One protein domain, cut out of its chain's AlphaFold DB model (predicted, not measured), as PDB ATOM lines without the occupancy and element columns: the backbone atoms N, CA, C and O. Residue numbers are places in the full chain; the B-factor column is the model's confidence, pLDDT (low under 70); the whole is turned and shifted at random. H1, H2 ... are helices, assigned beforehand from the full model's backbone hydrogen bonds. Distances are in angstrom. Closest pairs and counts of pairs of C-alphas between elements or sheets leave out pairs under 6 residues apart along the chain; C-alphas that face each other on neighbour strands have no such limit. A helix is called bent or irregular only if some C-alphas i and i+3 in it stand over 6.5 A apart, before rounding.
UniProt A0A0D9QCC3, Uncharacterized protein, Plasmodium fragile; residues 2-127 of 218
ATOM      1  N   LYS A   2     -45.232 -38.771 -38.308       86.12
ATOM      2  CA  LYS A   2     -44.226 -39.297 -37.347       86.12
ATOM      3  C   LYS A   2     -44.373 -38.807 -35.892       86.12
ATOM      4  O   LYS A   2     -44.296 -39.608 -34.982       86.12
ATOM      5  N   ARG A   3     -44.633 -37.514 -35.653       86.31
ATOM      6  CA  ARG A   3     -44.814 -36.967 -34.288       86.31
ATOM      7  C   ARG A   3     -46.067 -37.488 -33.577       86.31
ATOM      8  O   ARG A   3     -46.004 -37.765 -32.392       86.31
ATOM      9  N   VAL A   4     -47.175 -37.635 -34.302       84.56
ATOM     10  CA  VAL A   4     -48.414 -38.216 -33.758       84.56
ATOM     11  C   VAL A   4     -48.178 -39.685 -33.425       84.56
ATOM     12  O   VAL A   4     -48.533 -40.114 -32.339       84.56
ATOM     13  N   LYS A   5     -47.497 -40.421 -34.314       89.75
ATOM     14  CA  LYS A   5     -47.085 -41.803 -34.048       89.75
ATOM     15  C   LYS A   5     -46.214 -41.888 -32.795       89.75
ATOM     16  O   LYS A   5     -46.557 -42.622 -31.893       89.75
ATOM     17  N   ASN A   6     -45.154 -41.087 -32.692       92.38
ATOM     18  CA  ASN A   6     -44.281 -41.085 -31.515       92.38
ATOM     19  C   ASN A   6     -45.038 -40.776 -30.211       92.38
ATOM     20  O   ASN A   6     -44.666 -41.290 -29.161       92.38
ATOM     21  N   PHE A   7     -46.061 -39.919 -30.268       90.44
ATOM     22  CA  PHE A   7     -46.942 -39.672 -29.129       90.44
ATOM     23  C   PHE A   7     -47.792 -40.904 -28.794       90.44
ATOM     24  O   PHE A   7     -47.836 -41.281 -27.633       90.44
ATOM     25  N   MET A   8     -48.409 -41.559 -29.779       90.50
ATOM     26  CA  MET A   8     -49.171 -42.791 -29.532       90.50
ATOM     27  C   MET A   8     -48.276 -43.928 -29.024       90.50
ATOM     28  O   MET A   8     -48.610 -44.537 -28.018       90.50
ATOM     29  N   ASP A   9     -47.095 -44.116 -29.621       94.50
ATOM     30  CA  ASP A   9     -46.084 -45.079 -29.166       94.50
ATOM     31  C   ASP A   9     -45.740 -44.842 -27.681       94.50
ATOM     32  O   ASP A   9     -45.631 -45.782 -26.905       94.50
ATOM     33  N   TYR A  10     -45.616 -43.577 -27.251       95.06
ATOM     34  CA  TYR A  10     -45.365 -43.251 -25.843       95.06
ATOM     35  C   TYR A  10     -46.486 -43.719 -24.913       95.06
ATOM     36  O   TYR A  10     -46.202 -44.223 -23.829       95.06
ATOM     37  N   ILE A  11     -47.742 -43.528 -25.321       94.25
ATOM     38  CA  ILE A  11     -48.917 -43.946 -24.548       94.25
ATOM     39  C   ILE A  11     -48.972 -45.475 -24.456       94.25
ATOM     40  O   ILE A  11     -49.191 -46.012 -23.370       94.25
ATOM     41  N   GLU A  12     -48.724 -46.168 -25.568       94.75
ATOM     42  CA  GLU A  12     -48.703 -47.632 -25.643       94.75
ATOM     43  C   GLU A  12     -47.588 -48.233 -24.772       94.75
ATOM     44  O   GLU A  12     -47.838 -49.127 -23.961       94.75
ATOM     45  N   ASP A  13     -46.372 -47.692 -24.868       96.69
ATOM     46  CA  ASP A  13     -45.194 -48.237 -24.185       96.69
ATOM     47  C   ASP A  13     -45.081 -47.798 -22.711       96.69
ATOM     48  O   ASP A  13     -44.241 -48.318 -21.968       96.69
ATOM     49  N   TYR A  14     -45.908 -46.846 -22.258       96.31
ATOM     50  CA  TYR A  14     -45.753 -46.163 -20.968       96.31
ATOM     51  C   TYR A  14     -45.579 -47.123 -19.786       96.31
ATOM     52  O   TYR A  14     -44.632 -46.996 -19.006       96.31
ATOM     53  N   TYR A  15     -46.481 -48.096 -19.642       96.25
ATOM     54  CA  TYR A  15     -46.470 -49.005 -18.493       96.25
ATOM     55  C   TYR A  15     -45.329 -50.020 -18.550       96.25
ATOM     56  O   TYR A  15     -44.805 -50.396 -17.501       96.25
ATOM     57  N   VAL A  16     -44.906 -50.413 -19.754       97.12
ATOM     58  CA  VAL A  16     -43.733 -51.273 -19.945       97.12
ATOM     59  C   VAL A  16     -42.484 -50.530 -19.478       97.12
ATOM     60  O   VAL A  16     -41.763 -51.018 -18.608       97.12
ATOM     61  N   ILE A  17     -42.283 -49.303 -19.966       96.62
ATOM     62  CA  ILE A  17     -41.133 -48.468 -19.595       96.62
ATOM     63  C   ILE A  17     -41.143 -48.167 -18.093       96.62
ATOM     64  O   ILE A  17     -40.115 -48.300 -17.427       96.62
ATOM     65  N   LYS A  18     -42.303 -47.812 -17.530       96.38
ATOM     66  CA  LYS A  18     -42.463 -47.591 -16.086       96.38
ATOM     67  C   LYS A  18     -42.094 -48.834 -15.270       96.38
ATOM     68  O   LYS A  18     -41.445 -48.712 -14.231       96.38
ATOM     69  N   GLY A  19     -42.465 -50.023 -15.746       97.06
ATOM     70  CA  GLY A  19     -42.071 -51.295 -15.142       97.06
ATOM     71  C   GLY A  19     -40.555 -51.508 -15.148       97.06
ATOM     72  O   GLY A  19     -39.982 -51.845 -14.113       97.06
ATOM     73  N   GLU A  20     -39.889 -51.251 -16.275       96.81
ATOM     74  CA  GLU A  20     -38.426 -51.371 -16.393       96.81
ATOM     75  C   GLU A  20     -37.677 -50.362 -15.507       96.81
ATOM     76  O   GLU A  20     -36.720 -50.729 -14.818       96.81
ATOM     77  N   ILE A  21     -38.157 -49.115 -15.423       95.06
ATOM     78  CA  ILE A  21     -37.649 -48.112 -14.471       95.06
ATOM     79  C   ILE A  21     -37.788 -48.611 -13.028       95.06
ATOM     80  O   ILE A  21     -36.872 -48.423 -12.219       95.06
ATOM     81  N   GLY A  22     -38.917 -49.254 -12.711       94.00
ATOM     82  CA  GLY A  22     -39.188 -49.902 -11.428       94.00
ATOM     83  C   GLY A  22     -38.164 -50.977 -11.061       94.00
ATOM     84  O   GLY A  22     -37.711 -51.014  -9.919       94.00
ATOM     85  N   LYS A  23     -37.765 -51.812 -12.028       95.88
ATOM     86  CA  LYS A  23     -36.766 -52.880 -11.833       95.88
ATOM     87  C   LYS A  23     -35.362 -52.320 -11.627       95.88
ATOM     88  O   LYS A  23     -34.643 -52.761 -10.735       95.88
ATOM     89  N   SER A  24     -34.960 -51.366 -12.463       94.06
ATOM     90  CA  SER A  24     -33.668 -50.702 -12.339       94.06
ATOM     91  C   SER A  24     -33.676 -49.354 -13.048       94.06
ATOM     92  O   SER A  24     -33.544 -49.275 -14.270       94.06
ATOM     93  N   THR A  25     -33.643 -48.283 -12.262       93.12
ATOM     94  CA  THR A  25     -33.518 -46.917 -12.784       93.12
ATOM     95  C   THR A  25     -32.229 -46.709 -13.591       93.12
ATOM     96  O   THR A  25     -32.255 -45.982 -14.577       93.12
ATOM     97  N   TYR A  26     -31.130 -47.391 -13.241       92.50
ATOM     98  CA  TYR A  26     -29.853 -47.294 -13.958       92.50
ATOM     99  C   TYR A  26     -29.967 -47.820 -15.395       92.50
ATOM    100  O   TYR A  26     -29.841 -47.058 -16.349       92.50
ATOM    101  N   TYR A  27     -30.274 -49.112 -15.552       94.44
ATOM    102  CA  TYR A  27     -30.412 -49.735 -16.873       94.44
ATOM    103  C   TYR A  27     -31.544 -49.125 -17.704       94.44
ATOM    104  O   TYR A  27     -31.379 -48.936 -18.906       94.44
ATOM    105  N   ALA A  28     -32.664 -48.765 -17.075       95.00
ATOM    106  CA  ALA A  28     -33.754 -48.108 -17.781       95.00
ATOM    107  C   ALA A  28     -33.357 -46.718 -18.297       95.00
ATOM    108  O   ALA A  28     -33.792 -46.330 -19.378       95.00
ATOM    109  N   CYS A  29     -32.511 -45.981 -17.566       94.44
ATOM    110  CA  CYS A  29     -31.982 -44.708 -18.046       94.44
ATOM    111  C   CYS A  29     -31.207 -44.912 -19.351       94.44
ATOM    112  O   CYS A  29     -31.542 -44.300 -20.362       94.44
ATOM    113  N   GLU A  30     -30.228 -45.818 -19.355       94.62
ATOM    114  CA  GLU A  30     -29.409 -46.090 -20.542       94.62
ATOM    115  C   GLU A  30     -30.256 -46.578 -21.730       94.62
ATOM    116  O   GLU A  30     -30.039 -46.155 -22.862       94.62
ATOM    117  N   ALA A  31     -31.255 -47.429 -21.477       96.19
ATOM    118  CA  ALA A  31     -32.074 -48.025 -22.530       96.19
ATOM    119  C   ALA A  31     -33.131 -47.072 -23.114       96.19
ATOM    120  O   ALA A  31     -33.391 -47.103 -24.317       96.19
ATOM    121  N   TYR A  32     -33.765 -46.241 -22.279       95.69
ATOM    122  CA  TYR A  32     -34.967 -45.495 -22.666       95.69
ATOM    123  C   TYR A  32     -34.788 -43.978 -22.700       95.69
ATOM    124  O   TYR A  32     -35.708 -43.290 -23.148       95.69
ATOM    125  N   PHE A  33     -33.646 -43.427 -22.274       94.25
ATOM    126  CA  PHE A  33     -33.465 -41.973 -22.227       94.25
ATOM    127  C   PHE A  33     -33.728 -41.304 -23.582       94.25
ATOM    128  O   PHE A  33     -34.555 -40.397 -23.659       94.25
ATOM    129  N   ASP A  34     -33.090 -41.771 -24.658       94.38
ATOM    130  CA  ASP A  34     -33.258 -41.160 -25.983       94.38
ATOM    131  C   ASP A  34     -34.686 -41.333 -26.521       94.38
ATOM    132  O   ASP A  34     -35.249 -40.412 -27.122       94.38
ATOM    133  N   TYR A  35     -35.309 -42.482 -26.236       94.44
ATOM    134  CA  TYR A  35     -36.707 -42.746 -26.575       94.44
ATOM    135  C   TYR A  35     -37.647 -41.740 -25.893       94.44
ATOM    136  O   TYR A  35     -38.499 -41.135 -26.559       94.44
ATOM    137  N   LEU A  36     -37.477 -41.541 -24.581       92.94
ATOM    138  CA  LEU A  36     -38.309 -40.674 -23.748       92.94
ATOM    139  C   LEU A  36     -38.057 -39.190 -24.030       92.94
ATOM    140  O   LEU A  36     -39.013 -38.421 -24.126       92.94
ATOM    141  N   LYS A  37     -36.800 -38.795 -24.250       90.56
ATOM    142  CA  LYS A  37     -36.398 -37.421 -24.585       90.56
ATOM    143  C   LYS A  37     -37.153 -36.864 -25.792       90.56
ATOM    144  O   LYS A  37     -37.505 -35.687 -25.821       90.56
ATOM    145  N   GLU A  38     -37.416 -37.693 -26.800       88.38
ATOM    146  CA  GLU A  38     -38.161 -37.265 -27.989       88.38
ATOM    147  C   GLU A  38     -39.681 -37.188 -27.749       88.38
ATOM    148  O   GLU A  38     -40.378 -36.433 -28.433       88.38
ATOM    149  N   ARG A  39     -40.209 -37.967 -26.800       90.81
ATOM    150  CA  ARG A  39     -41.648 -38.251 -26.663       90.81
ATOM    151  C   ARG A  39     -42.338 -37.520 -25.522       90.81
ATOM    152  O   ARG A  39     -43.455 -37.046 -25.707       90.81
ATOM    153  N   ILE A  40     -41.654 -37.325 -24.399       89.38
ATOM    154  CA  ILE A  40     -42.142 -36.512 -23.278       89.38
ATOM    155  C   ILE A  40     -42.587 -35.093 -23.703       89.38
ATOM    156  O   ILE A  40     -43.667 -34.677 -23.275       89.38
ATOM    157  N   PRO A  41     -41.884 -34.348 -24.591       86.25
ATOM    158  CA  PRO A  41     -42.376 -33.041 -25.030       86.25
ATOM    159  C   PRO A  41     -43.681 -33.155 -25.823       86.25
ATOM    160  O   PRO A  41     -44.492 -32.230 -25.825       86.25
ATOM    161  N   LEU A  42     -43.874 -34.273 -26.531       87.75
ATOM    162  CA  LEU A  42     -45.074 -34.508 -27.325       87.75
ATOM    163  C   LEU A  42     -46.268 -34.748 -26.416       87.75
ATOM    164  O   LEU A  42     -47.311 -34.169 -26.689       87.75
ATOM    165  N   TYR A  43     -46.113 -35.492 -25.316       88.62
ATOM    166  CA  TYR A  43     -47.164 -35.584 -24.302       88.62
ATOM    167  C   TYR A  43     -47.642 -34.178 -23.913       88.62
ATOM    168  O   TYR A  43     -48.789 -33.838 -24.183       88.62
ATOM    169  N   LEU A  44     -46.743 -33.307 -23.447       84.81
ATOM    170  CA  LEU A  44     -47.094 -31.945 -23.018       84.81
ATOM    171  C   LEU A  44     -47.768 -31.106 -24.115       84.81
ATOM    172  O   LEU A  44     -48.695 -30.343 -23.849       84.81
ATOM    173  N   ALA A  45     -47.340 -31.241 -25.370       84.31
ATOM    174  CA  ALA A  45     -47.966 -30.524 -26.478       84.31
ATOM    175  C   ALA A  45     -49.414 -30.979 -26.737       84.31
ATOM    176  O   ALA A  45     -50.266 -30.157 -27.088       84.31
ATOM    177  N   PHE A  46     -49.687 -32.274 -26.565       84.88
ATOM    178  CA  PHE A  46     -51.013 -32.865 -26.738       84.88
ATOM    179  C   PHE A  46     -51.926 -32.653 -25.524       84.88
ATOM    180  O   PHE A  46     -53.137 -32.775 -25.685       84.88
ATOM    181  N   GLU A  47     -51.399 -32.228 -24.370       84.44
ATOM    182  CA  GLU A  47     -52.165 -31.943 -23.145       84.44
ATOM    183  C   GLU A  47     -53.416 -31.113 -23.453       84.44
ATOM    184  O   GLU A  47     -54.532 -31.555 -23.208       84.44
ATOM    185  N   ARG A  48     -53.268 -29.973 -24.139       78.56
ATOM    186  CA  ARG A  48     -54.398 -29.083 -24.482       78.56
ATOM    187  C   ARG A  48     -55.451 -29.694 -25.410       78.56
ATOM    188  O   ARG A  48     -56.546 -29.145 -25.509       78.56
ATOM    189  N   LEU A  49     -55.114 -30.740 -26.163       78.75
ATOM    190  CA  LEU A  49     -56.090 -31.496 -26.950       78.75
ATOM    191  C   LEU A  49     -56.793 -32.524 -26.065       78.75
ATOM    192  O   LEU A  49     -58.009 -32.651 -26.125       78.75
ATOM    193  N   CYS A  50     -56.025 -33.226 -25.241       80.94
ATOM    194  CA  CYS A  50     -56.451 -34.415 -24.515       80.94
ATOM    195  C   CYS A  50     -57.065 -34.126 -23.139       80.94
ATOM    196  O   CYS A  50     -57.625 -35.031 -22.534       80.94
ATOM    197  N   THR A  51     -56.997 -32.886 -22.649       76.19
ATOM    198  CA  THR A  51     -57.612 -32.457 -21.379       76.19
ATOM    199  C   THR A  51     -58.847 -31.576 -21.557       76.19
ATOM    200  O   THR A  51     -59.459 -31.177 -20.571       76.19
ATOM    201  N   ARG A  52     -59.253 -31.259 -22.797       69.69
ATOM    202  CA  ARG A  52     -60.505 -30.521 -23.029       69.69
ATOM    203  C   ARG A  52     -61.702 -31.358 -22.585       69.69
ATOM    204  O   ARG A  52     -61.833 -32.507 -22.996       69.69
ATOM    205  N   GLU A  53     -62.599 -30.729 -21.828       56.81
ATOM    206  CA  GLU A  53     -63.831 -31.336 -21.300       56.81
ATOM    207  C   GLU A  53     -64.777 -31.833 -22.400       56.81
ATOM    208  O   GLU A  53     -65.532 -32.784 -22.209       56.81
ATOM    209  N   GLN A  54     -64.721 -31.224 -23.586       61.91
ATOM    210  CA  GLN A  54     -65.473 -31.707 -24.737       61.91
ATOM    211  C   GLN A  54     -64.817 -32.969 -25.302       61.91
ATOM    212  O   GLN A  54     -63.614 -32.974 -25.603       61.91
ATOM    213  N   ARG A  55     -65.630 -34.020 -25.504       59.94
ATOM    214  CA  ARG A  55     -65.214 -35.231 -26.224       59.94
ATOM    215  C   ARG A  55     -64.547 -34.824 -27.528       59.94
ATOM    216  O   ARG A  55     -65.126 -34.133 -28.363       59.94
ATOM    217  N   ASN A  56     -63.310 -35.250 -27.686       66.12
ATOM    218  CA  ASN A  56     -62.503 -34.993 -28.856       66.12
ATOM    219  C   ASN A  56     -61.788 -36.293 -29.234       66.12
ATOM    220  O   ASN A  56     -61.754 -37.226 -28.431       66.12
ATOM    221  N   PRO A  57     -61.203 -36.387 -30.440       69.38
ATOM    222  CA  PRO A  57     -60.518 -37.605 -30.847       69.38
ATOM    223  C   PRO A  57     -59.477 -38.070 -29.819       69.38
ATOM    224  O   PRO A  57     -59.388 -39.260 -29.557       69.38
ATOM    225  N   CYS A  58     -58.753 -37.160 -29.156       74.31
ATOM    226  CA  CYS A  58     -57.776 -37.570 -28.153       74.31
ATOM    227  C   CYS A  58     -58.424 -38.210 -26.918       74.31
ATOM    228  O   CYS A  58     -58.014 -39.295 -26.528       74.31
ATOM    229  N   THR A  59     -59.455 -37.592 -26.335       72.38
ATOM    230  CA  THR A  59     -60.146 -38.161 -25.163       72.38
ATOM    231  C   THR A  59     -60.942 -39.427 -25.485       72.38
ATOM    232  O   THR A  59     -61.179 -40.235 -24.593       72.38
ATOM    233  N   ASN A  60     -61.318 -39.634 -26.751       74.44
ATOM    234  CA  ASN A  60     -61.983 -40.858 -27.201       74.44
ATOM    235  C   ASN A  60     -61.013 -42.039 -27.371       74.44
ATOM    236  O   ASN A  60     -61.400 -43.171 -27.100       74.44
ATOM    237  N   TYR A  61     -59.781 -41.794 -27.837       75.81
ATOM    238  CA  TYR A  61     -58.789 -42.855 -28.074       75.81
ATOM    239  C   TYR A  61     -57.846 -43.084 -26.888       75.81
ATOM    240  O   TYR A  61     -57.366 -44.196 -26.701       75.81
ATOM    241  N   ILE A  62     -57.580 -42.053 -26.083       84.06
ATOM    242  CA  ILE A  62     -56.694 -42.120 -24.920       84.06
ATOM    243  C   ILE A  62     -57.535 -41.901 -23.669       84.06
ATOM    244  O   ILE A  62     -57.779 -40.773 -23.229       84.06
ATOM    245  N   LEU A  63     -57.984 -43.013 -23.097       81.19
ATOM    246  CA  LEU A  63     -58.708 -43.015 -21.835       81.19
ATOM    247  C   LEU A  63     -57.745 -42.716 -20.687       81.19
ATOM    248  O   LEU A  63     -56.677 -43.312 -20.591       81.19
ATOM    249  N   GLY A  64     -58.130 -41.794 -19.804       83.75
ATOM    250  CA  GLY A  64     -57.314 -41.451 -18.641       83.75
ATOM    251  C   GLY A  64     -55.950 -40.876 -19.022       83.75
ATOM    252  O   GLY A  64     -54.934 -41.319 -18.504       83.75
ATOM    253  N   TYR A  65     -55.920 -39.882 -19.917       87.56
ATOM    254  CA  TYR A  65     -54.696 -39.220 -20.390       87.56
ATOM    255  C   TYR A  65     -53.689 -38.877 -19.268       87.56
ATOM    256  O   TYR A  65     -52.488 -39.076 -19.434       87.56
ATOM    257  N   SER A  66     -54.168 -38.458 -18.092       88.19
ATOM    258  CA  SER A  66     -53.339 -38.159 -16.913       88.19
ATOM    259  C   SER A  66     -52.568 -39.356 -16.339       88.19
ATOM    260  O   SER A  66     -51.594 -39.168 -15.612       88.19
ATOM    261  N   PHE A  67     -52.974 -40.594 -16.628       90.88
ATOM    262  CA  PHE A  67     -52.241 -41.790 -16.201       90.88
ATOM    263  C   PHE A  67     -50.877 -41.911 -16.875       90.88
ATOM    264  O   PHE A  67     -49.969 -42.515 -16.304       90.88
ATOM    265  N   TYR A  68     -50.730 -41.290 -18.043       92.12
ATOM    266  CA  TYR A  68     -49.517 -41.295 -18.848       92.12
ATOM    267  C   TYR A  68     -48.621 -40.088 -18.564       92.12
ATOM    268  O   TYR A  68     -47.739 -39.774 -19.356       92.12
ATOM    269  N   ASP A  69     -48.832 -39.391 -17.445       90.44
ATOM    270  CA  ASP A  69     -48.007 -38.249 -17.074       90.44
ATOM    271  C   ASP A  69     -46.529 -38.677 -16.893       90.44
ATOM    272  O   ASP A  69     -46.239 -39.594 -16.105       90.44
ATOM    273  N   PRO A  70     -45.575 -38.028 -17.592       89.50
ATOM    274  CA  PRO A  70     -44.146 -38.293 -17.463       89.50
ATOM    275  C   PRO A  70     -43.612 -38.161 -16.035       89.50
ATOM    276  O   PRO A  70     -42.668 -38.862 -15.670       89.50
ATOM    277  N   THR A  71     -44.214 -37.306 -15.205       88.00
ATOM    278  CA  THR A  71     -43.826 -37.135 -13.794       88.00
ATOM    279  C   THR A  71     -44.090 -38.390 -12.960       88.00
ATOM    280  O   THR A  71     -43.431 -38.605 -11.944       88.00
ATOM    281  N   ASN A  72     -44.990 -39.259 -13.429       91.12
ATOM    282  CA  ASN A  72     -45.342 -40.524 -12.794       91.12
ATOM    283  C   ASN A  72     -44.527 -41.724 -13.318       91.12
ATOM    284  O   ASN A  72     -44.784 -42.853 -12.883       91.12
ATOM    285  N   LEU A  73     -43.562 -41.515 -14.231       91.69
ATOM    286  CA  LEU A  73     -42.648 -42.572 -14.703       91.69
ATOM    287  C   LEU A  73     -41.695 -43.045 -13.603       91.69
ATOM    288  O   LEU A  73     -41.323 -44.216 -13.571       91.69
ATOM    289  N   VAL A  74     -41.311 -42.140 -12.703       91.56
ATOM    290  CA  VAL A  74     -40.415 -42.412 -11.578       91.56
ATOM    291  C   VAL A  74     -41.145 -42.192 -10.261       91.56
ATOM    292  O   VAL A  74     -41.906 -41.243 -10.088       91.56
ATOM    293  N   THR A  75     -40.900 -43.067  -9.292       91.81
ATOM    294  CA  THR A  75     -41.363 -42.855  -7.917       91.81
ATOM    295  C   THR A  75     -40.581 -41.722  -7.253       91.81
ATOM    296  O   THR A  75     -39.479 -41.360  -7.666       91.81
ATOM    297  N   ARG A  76     -41.113 -41.179  -6.152       90.31
ATOM    298  CA  ARG A  76     -40.439 -40.112  -5.397       90.31
ATOM    299  C   ARG A  76     -39.046 -40.518  -4.899       90.31
ATOM    300  O   ARG A  76     -38.145 -39.682  -4.892       90.31
ATOM    301  N   SER A  77     -38.868 -41.770  -4.477       90.56
ATOM    302  CA  SER A  77     -37.570 -42.291  -4.032       90.56
ATOM    303  C   SER A  77     -36.587 -42.412  -5.197       90.56
ATOM    304  O   SER A  77     -35.442 -41.990  -5.061       90.56
ATOM    305  N   GLN A  78     -37.038 -42.901  -6.355       91.81
ATOM    306  CA  GLN A  78     -36.220 -42.956  -7.572       91.81
ATOM    307  C   GLN A  78     -35.822 -41.559  -8.048       91.81
ATOM    308  O   GLN A  78     -34.655 -41.336  -8.344       91.81
ATOM    309  N   ALA A  79     -36.747 -40.596  -8.048       89.62
ATOM    310  CA  ALA A  79     -36.452 -39.205  -8.391       89.62
ATOM    311  C   ALA A  79     -35.399 -38.587  -7.455       89.62
ATOM    312  O   ALA A  79     -34.492 -37.892  -7.909       89.62
ATOM    313  N   LEU A  80     -35.478 -38.874  -6.152       89.44
ATOM    314  CA  LEU A  80     -34.467 -38.434  -5.190       89.44
ATOM    315  C   LEU A  80     -33.112 -39.104  -5.454       89.44
ATOM    316  O   LEU A  80     -32.087 -38.430  -5.420       89.44
ATOM    317  N   GLY A  81     -33.109 -40.399  -5.780       89.12
ATOM    318  CA  GLY A  81     -31.906 -41.125  -6.190       89.12
ATOM    319  C   GLY A  81     -31.262 -40.536  -7.447       89.12
ATOM    320  O   GLY A  81     -30.061 -40.281  -7.445       89.12
ATOM    321  N   LEU A  82     -32.059 -40.245  -8.482       91.25
ATOM    322  CA  LEU A  82     -31.609 -39.572  -9.706       91.25
ATOM    323  C   LEU A  82     -30.948 -38.226  -9.393       91.25
ATOM    324  O   LEU A  82     -29.877 -37.939  -9.915       91.25
ATOM    325  N   TYR A  83     -31.558 -37.427  -8.515       87.69
ATOM    326  CA  TYR A  83     -31.040 -36.111  -8.146       87.69
ATOM    327  C   TYR A  83     -29.730 -36.199  -7.349       87.69
ATOM    328  O   TYR A  83     -28.764 -35.510  -7.669       87.69
ATOM    329  N   VAL A  84     -29.663 -37.074  -6.339       90.69
ATOM    330  CA  VAL A  84     -28.466 -37.250  -5.493       90.69
ATOM    331  C   VAL A  84     -27.300 -37.838  -6.281       90.69
ATOM    332  O   VAL A  84     -26.150 -37.457  -6.063       90.69
ATOM    333  N   LEU A  85     -27.586 -38.762  -7.197       92.44
ATOM    334  CA  LEU A  85     -26.576 -39.474  -7.973       92.44
ATOM    335  C   LEU A  85     -26.319 -38.849  -9.347       92.44
ATOM    336  O   LEU A  85     -25.501 -39.389 -10.090       92.44
ATOM    337  N   TRP A  86     -26.964 -37.726  -9.698       91.81
ATOM    338  CA  TRP A  86     -26.820 -37.134 -11.035       91.81
ATOM    339  C   TRP A  86     -25.351 -36.880 -11.355       91.81
ATOM    340  O   TRP A  86     -24.893 -37.160 -12.456       91.81
ATOM    341  N   TRP A  87     -24.599 -36.325 -10.404       88.31
ATOM    342  CA  TRP A  87     -23.220 -35.888 -10.635       88.31
ATOM    343  C   TRP A  87     -22.244 -37.058 -10.817       88.31
ATOM    344  O   TRP A  87     -21.170 -36.865 -11.378       88.31
ATOM    345  N   LEU A  88     -22.637 -38.264 -10.397       90.81
ATOM    346  CA  LEU A  88     -21.854 -39.495 -10.526       90.81
ATOM    347  C   LEU A  88     -22.285 -40.351 -11.720       90.81
ATOM    348  O   LEU A  88     -21.525 -41.214 -12.153       90.81
ATOM    349  N   ASN A  89     -23.492 -40.136 -12.253       92.25
ATOM    350  CA  ASN A  89     -24.036 -40.922 -13.350       92.25
ATOM    351  C   ASN A  89     -24.398 -40.026 -14.550       92.25
ATOM    352  O   ASN A  89     -25.323 -39.212 -14.459       92.25
ATOM    353  N   PRO A  90     -23.727 -40.191 -15.706       93.19
ATOM    354  CA  PRO A  90     -23.931 -39.316 -16.856       93.19
ATOM    355  C   PRO A  90     -25.350 -39.402 -17.429       93.19
ATOM    356  O   PRO A  90     -25.859 -38.395 -17.917       93.19
ATOM    357  N   CYS A  91     -26.013 -40.559 -17.362       94.38
ATOM    358  CA  CYS A  91     -27.396 -40.677 -17.810       94.38
ATOM    359  C   CYS A  91     -28.366 -39.992 -16.846       94.38
ATOM    360  O   CYS A  91     -29.244 -39.253 -17.286       94.38
ATOM    361  N   TYR A  92     -28.169 -40.131 -15.534       93.81
ATOM    362  CA  TYR A  92     -29.003 -39.434 -14.550       93.81
ATOM    363  C   TYR A  92     -28.866 -37.923 -14.672       93.81
ATOM    364  O   TYR A  92     -29.875 -37.226 -14.614       93.81
ATOM    365  N   LYS A  93     -27.650 -37.425 -14.927       94.00
ATOM    366  CA  LYS A  93     -27.443 -36.019 -15.277       94.00
ATOM    367  C   LYS A  93     -28.321 -35.613 -16.461       94.00
ATOM    368  O   LYS A  93     -29.084 -34.667 -16.337       94.00
ATOM    369  N   LYS A  94     -28.290 -36.368 -17.566       92.88
ATOM    370  CA  LYS A  94     -29.128 -36.082 -18.743       92.88
ATOM    371  C   LYS A  94     -30.624 -36.092 -18.416       92.88
ATOM    372  O   LYS A  94     -31.353 -35.259 -18.944       92.88
ATOM    373  N   VAL A  95     -31.090 -37.017 -17.575       89.75
ATOM    374  CA  VAL A  95     -32.493 -37.072 -17.133       89.75
ATOM    375  C   VAL A  95     -32.854 -35.835 -16.318       89.75
ATOM    376  O   VAL A  95     -33.874 -35.206 -16.590       89.75
ATOM    377  N   VAL A  96     -32.030 -35.470 -15.335       89.06
ATOM    378  CA  VAL A  96     -32.281 -34.293 -14.496       89.06
ATOM    379  C   VAL A  96     -32.243 -33.012 -15.327       89.06
ATOM    380  O   VAL A  96     -33.153 -32.195 -15.202       89.06
ATOM    381  N   ASP A  97     -31.253 -32.865 -16.207       89.12
ATOM    382  CA  ASP A  97     -31.147 -31.737 -17.137       89.12
ATOM    383  C   ASP A  97     -32.403 -31.652 -18.011       89.12
ATOM    384  O   ASP A  97     -33.032 -30.604 -18.085       89.12
ATOM    385  N   LEU A  98     -32.845 -32.779 -18.577       84.81
ATOM    386  CA  LEU A  98     -34.048 -32.855 -19.396       84.81
ATOM    387  C   LEU A  98     -35.304 -32.389 -18.635       84.81
ATOM    388  O   LEU A  98     -36.070 -31.588 -19.166       84.81
ATOM    389  N   PHE A  99     -35.529 -32.856 -17.403       80.94
ATOM    390  CA  PHE A  99     -36.683 -32.429 -16.595       80.94
ATOM    391  C   PHE A  99     -36.596 -30.967 -16.146       80.94
ATOM    392  O   PHE A  99     -37.612 -30.273 -16.154       80.94
ATOM    393  N   ASN A 100     -35.406 -30.478 -15.796       82.69
ATOM    394  CA  ASN A 100     -35.203 -29.068 -15.466       82.69
ATOM    395  C   ASN A 100     -35.456 -28.176 -16.686       82.69
ATOM    396  O   ASN A 100     -36.143 -27.161 -16.575       82.69
ATOM    397  N   ASP A 101     -34.947 -28.576 -17.852       78.81
ATOM    398  CA  ASP A 101     -35.197 -27.899 -19.118       78.81
ATOM    399  C   ASP A 101     -36.693 -27.903 -19.430       78.81
ATOM    400  O   ASP A 101     -37.237 -26.861 -19.788       78.81
ATOM    401  N   TYR A 102     -37.392 -29.027 -19.243       73.38
ATOM    402  CA  TYR A 102     -38.845 -29.094 -19.427       73.38
ATOM    403  C   TYR A 102     -39.602 -28.133 -18.519       73.38
ATOM    404  O   TYR A 102     -40.499 -27.442 -19.004       73.38
ATOM    405  N   GLU A 103     -39.266 -28.085 -17.233       72.25
ATOM    406  CA  GLU A 103     -39.965 -27.231 -16.274       72.25
ATOM    407  C   GLU A 103     -39.717 -25.748 -16.584       72.25
ATOM    408  O   GLU A 103     -40.655 -24.951 -16.654       72.25
ATOM    409  N   ASN A 104     -38.464 -25.387 -16.879       73.00
ATOM    410  CA  ASN A 104     -38.070 -24.014 -17.198       73.00
ATOM    411  C   ASN A 104     -38.596 -23.549 -18.562       73.00
ATOM    412  O   ASN A 104     -38.974 -22.389 -18.732       73.00
ATOM    413  N   ALA A 105     -38.636 -24.446 -19.546       62.97
ATOM    414  CA  ALA A 105     -39.005 -24.130 -20.917       62.97
ATOM    415  C   ALA A 105     -40.413 -24.618 -21.282       62.97
ATOM    416  O   ALA A 105     -40.753 -24.635 -22.465       62.97
ATOM    417  N   ARG A 106     -41.269 -24.956 -20.306       69.69
ATOM    418  CA  ARG A 106     -42.619 -25.499 -20.543       69.69
ATOM    419  C   ARG A 106     -43.408 -24.683 -21.573       69.69
ATOM    420  O   ARG A 106     -43.988 -25.248 -22.496       69.69
ATOM    421  N   GLN A 107     -43.369 -23.353 -21.481       67.56
ATOM    422  CA  GLN A 107     -44.053 -22.468 -22.435       67.56
ATOM    423  C   GLN A 107     -43.388 -22.437 -23.822       67.56
ATOM    424  O   GLN A 107     -44.079 -22.417 -24.841       67.56
ATOM    425  N   ILE A 108     -42.054 -22.487 -23.876       66.19
ATOM    426  CA  ILE A 108     -41.271 -22.500 -25.122       66.19
ATOM    427  C   ILE A 108     -41.500 -23.816 -25.873       66.19
ATOM    428  O   ILE A 108     -41.760 -23.807 -27.077       66.19
ATOM    429  N   PHE A 109     -41.482 -24.943 -25.161       69.12
ATOM    430  CA  PHE A 109     -41.764 -26.258 -25.721       69.12
ATOM    431  C   PHE A 109     -43.206 -26.355 -26.219       69.12
ATOM    432  O   PHE A 109     -43.418 -26.742 -27.369       69.12
ATOM    433  N   ILE A 110     -44.199 -25.923 -25.431       67.06
ATOM    434  CA  ILE A 110     -45.588 -25.859 -25.913       67.06
ATOM    435  C   ILE A 110     -45.654 -25.048 -27.211       67.06
ATOM    436  O   ILE A 110     -46.259 -25.514 -28.172       67.06
ATOM    437  N   GLY A 111     -44.982 -23.894 -27.293       68.81
ATOM    438  CA  GLY A 111     -44.910 -23.090 -28.517       68.81
ATOM    439  C   GLY A 111     -44.273 -23.825 -29.705       68.81
ATOM    440  O   GLY A 111     -44.851 -23.865 -30.794       68.81
ATOM    441  N   GLN A 112     -43.119 -24.465 -29.503       72.06
ATOM    442  CA  GLN A 112     -42.394 -25.199 -30.548       72.06
ATOM    443  C   GLN A 112     -43.217 -26.360 -31.124       72.06
ATOM    444  O   GLN A 112     -43.180 -26.624 -32.336       72.06
ATOM    445  N   TYR A 113     -43.963 -27.051 -30.262       72.56
ATOM    446  CA  TYR A 113     -44.754 -28.219 -30.626       72.56
ATOM    447  C   TYR A 113     -46.236 -27.892 -30.908       72.56
ATOM    448  O   TYR A 113     -46.946 -28.729 -31.470       72.56
ATOM    449  N   ALA A 114     -46.688 -26.653 -30.662       72.31
ATOM    450  CA  ALA A 114     -48.051 -26.182 -30.941       72.31
ATOM    451  C   ALA A 114     -48.448 -26.365 -32.413       72.31
ATOM    452  O   ALA A 114     -49.595 -26.683 -32.726       72.31
ATOM    453  N   LYS A 115     -47.489 -26.229 -33.337       77.38
ATOM    454  CA  LYS A 115     -47.723 -26.447 -34.773       77.38
ATOM    455  C   LYS A 115     -48.187 -27.868 -35.108       77.38
ATOM    456  O   LYS A 115     -48.868 -28.048 -36.112       77.38
ATOM    457  N   TYR A 116     -47.840 -28.865 -34.291       74.62
ATOM    458  CA  TYR A 116     -48.231 -30.261 -34.515       74.62
ATOM    459  C   TYR A 116     -49.661 -30.545 -34.064       74.62
ATOM    460  O   TYR A 116     -50.325 -31.398 -34.647       74.62
ATOM    461  N   VAL A 117     -50.135 -29.812 -33.057       74.25
ATOM    462  CA  VAL A 117     -51.489 -29.948 -32.511       74.25
ATOM    463  C   VAL A 117     -52.491 -28.993 -33.162       74.25
ATOM    464  O   VAL A 117     -53.688 -29.282 -33.181       74.25
ATOM    465  N   LYS A 118     -52.013 -27.898 -33.775       77.62
ATOM    466  CA  LYS A 118     -52.833 -26.897 -34.479       77.62
ATOM    467  C   LYS A 118     -53.850 -27.508 -35.464       77.62
ATOM    468  O   LYS A 118     -55.012 -27.126 -35.355       77.62
ATOM    469  N   PRO A 119     -53.493 -28.470 -36.344       75.56
ATOM    470  CA  PRO A 119     -54.446 -29.053 -37.296       75.56
ATOM    471  C   PRO A 119     -55.625 -29.769 -36.619       75.56
ATOM    472  O   PRO A 119     -56.751 -29.724 -37.111       75.56
ATOM    473  N   PHE A 120     -55.383 -30.391 -35.462       71.25
ATOM    474  CA  PHE A 120     -56.416 -31.086 -34.696       71.25
ATOM    475  C   PHE A 120     -57.325 -30.096 -33.958       71.25
ATOM    476  O   PHE A 120     -58.541 -30.284 -33.937       71.25
ATOM    477  N   MET A 121     -56.763 -28.997 -33.437       67.31
ATOM    478  CA  MET A 121     -57.532 -27.937 -32.771       67.31
ATOM    479  C   MET A 121     -58.474 -27.201 -33.732       67.31
ATOM    480  O   MET A 121     -59.620 -26.936 -33.375       67.31
ATOM    481  N   THR A 122     -58.018 -26.880 -34.945       62.34
ATOM    482  CA  THR A 122     -58.825 -26.140 -35.930       62.34
ATOM    483  C   THR A 122     -59.932 -26.992 -36.551       62.34
ATOM    484  O   THR A 122     -60.987 -26.456 -36.873       62.34
ATOM    485  N   SER A 123     -59.732 -28.311 -36.678       56.38
ATOM    486  CA  SER A 123     -60.742 -29.212 -37.256       56.38
ATOM    487  C   SER A 123     -61.948 -29.460 -36.338       56.38
ATOM    488  O   SER A 123     -63.071 -29.570 -36.824       56.38
ATOM    489  N   ASN A 124     -61.753 -29.473 -35.012       54.78
ATOM    490  CA  ASN A 124     -62.848 -29.676 -34.054       54.78
ATOM    491  C   ASN A 124     -63.789 -28.468 -33.964       54.78
ATOM    492  O   ASN A 124     -64.984 -28.658 -33.773       54.78
ATOM    493  N   ASN A 125     -63.291 -27.246 -34.179       49.75
ATOM    494  CA  ASN A 125     -64.148 -26.056 -34.233       49.75
ATOM    495  C   ASN A 125     -65.068 -26.044 -35.472       49.75
ATOM    496  O   ASN A 125     -66.045 -25.306 -35.492       49.75
ATOM    497  N   GLN A 126     -64.771 -26.858 -36.494       41.84
ATOM    498  CA  GLN A 126     -65.600 -27.017 -37.697       41.84
ATOM    499  C   GLN A 126     -66.477 -28.283 -37.663       41.84
ATOM    500  O   GLN A 126     -67.485 -28.340 -38.359       41.84
ATOM    501  N   LYS A 127     -66.135 -29.287 -36.841       45.69
ATOM    502  CA  LYS A 127     -66.836 -30.582 -36.725       45.69
ATOM    503  C   LYS A 127     -67.764 -30.693 -35.506       45.69
ATOM    504  O   LYS A 127     -68.041 -31.792 -35.036       45.69
TER     505      LYS A 127
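What this domain is: This is residues 2 to 127 of the 218 residues of an uncharacterized protein of Plasmodium fragile (UniProt A0A0D9QCC3). A long kinked helix, H2, runs through the core of an elongated, all-helix domain, with the bent helix H1 folded along one side of it and H6 followed by H7 along the opposite side. The shorter H5 packs on H6 toward one end of the long axis, and little H3 sits toward the other end, where H2 ends. The printed part has 126 residues with seven named helices, H1 to H7 in chain order, and no named strand. It is compact, with a radius of gyration of the C-alphas of 15.6 A, and spans 53 by 27 by 25 A.

How they stand to each other: H1, residues 2 to 23, was assigned as one helix by its hydrogen bonds but is bent: C-alphas 12 and 15 are 7.6 A apart, and its arms H1a, residues 2 to 12, and H1b, residues 15 to 23, stand at a steep tilt of 60 degrees. The hub is H2, residues 25 to 50, irregular with C-alphas 31 and 34 7.8 A apart and a kink of 76 degrees near residue 34. With residues 36 to 43 alone it touches H1a, closest at the C-alphas of Phe 7 and Leu 42, 5.8 A. With residues 27 to 32 alone it touches H1b, closest at the C-alphas of Ile 21 and Ala 28, 5.1 A; the two form a helical hairpin, opposite ways at a shallow tilt of 34 degrees, only just short of steep. H3, residues 57 to 61, and H2 touch only at the corner, and only just, with 3 pairs of C-alphas within 8 A; the closest, Cys 50 and Cys 58, are 5.0 A apart. H4, residues 65 to 68, is close to but not clearly touching H1a, with the C-alphas of Ile 11 and Tyr 68 6.3 A apart. H5, residues 76 to 85, touches residues 92 to 96 alone of H6, residues 90 to 104, closest at the C-alphas of Leu 82 and Tyr 92, 5.5 A. H6 touches H2, the same way at a shallow tilt of 16 degrees, closest at the C-alphas of Cys 29 and Cys 91, 6.1 A. H7, residues 106 to 124, is irregular, but only just: C-alphas 116 and 119 are 6.9 A apart. It touches residues 41 to 49 alone of H2, the same way at a steep tilt of 50 degrees, closest at the C-alphas of Ala 45 and Ile 110, 5.3 A. Every O i to N i+4 pair is within hydrogen-bond range in H1a, H1b, H3, H5 and H6, against 15 of 22 in H2 and 10 of 15 in H7; H4 is too short for such a pair.

Where its parts are: H1a begins at C-alpha 2, (-44.226, -39.297, -37.347), and is 15.0 A long. H2 ends at C-alpha 50, (-56.451, -34.415, -24.515), after 28.6 A. H6 is 20.8 A long, and H7, 24.7 A long, ends at C-alpha 124, (-62.848, -29.676, -34.054).

The domain as a whole: The two C-alphas farthest apart are those of Leu 88 and Gln 126, 53.0 A. The printed part has no cut and no long link. Its mean pLDDT is 83.7, with residues 52 to 57, 105 to 111 and 121 to 127 under 70.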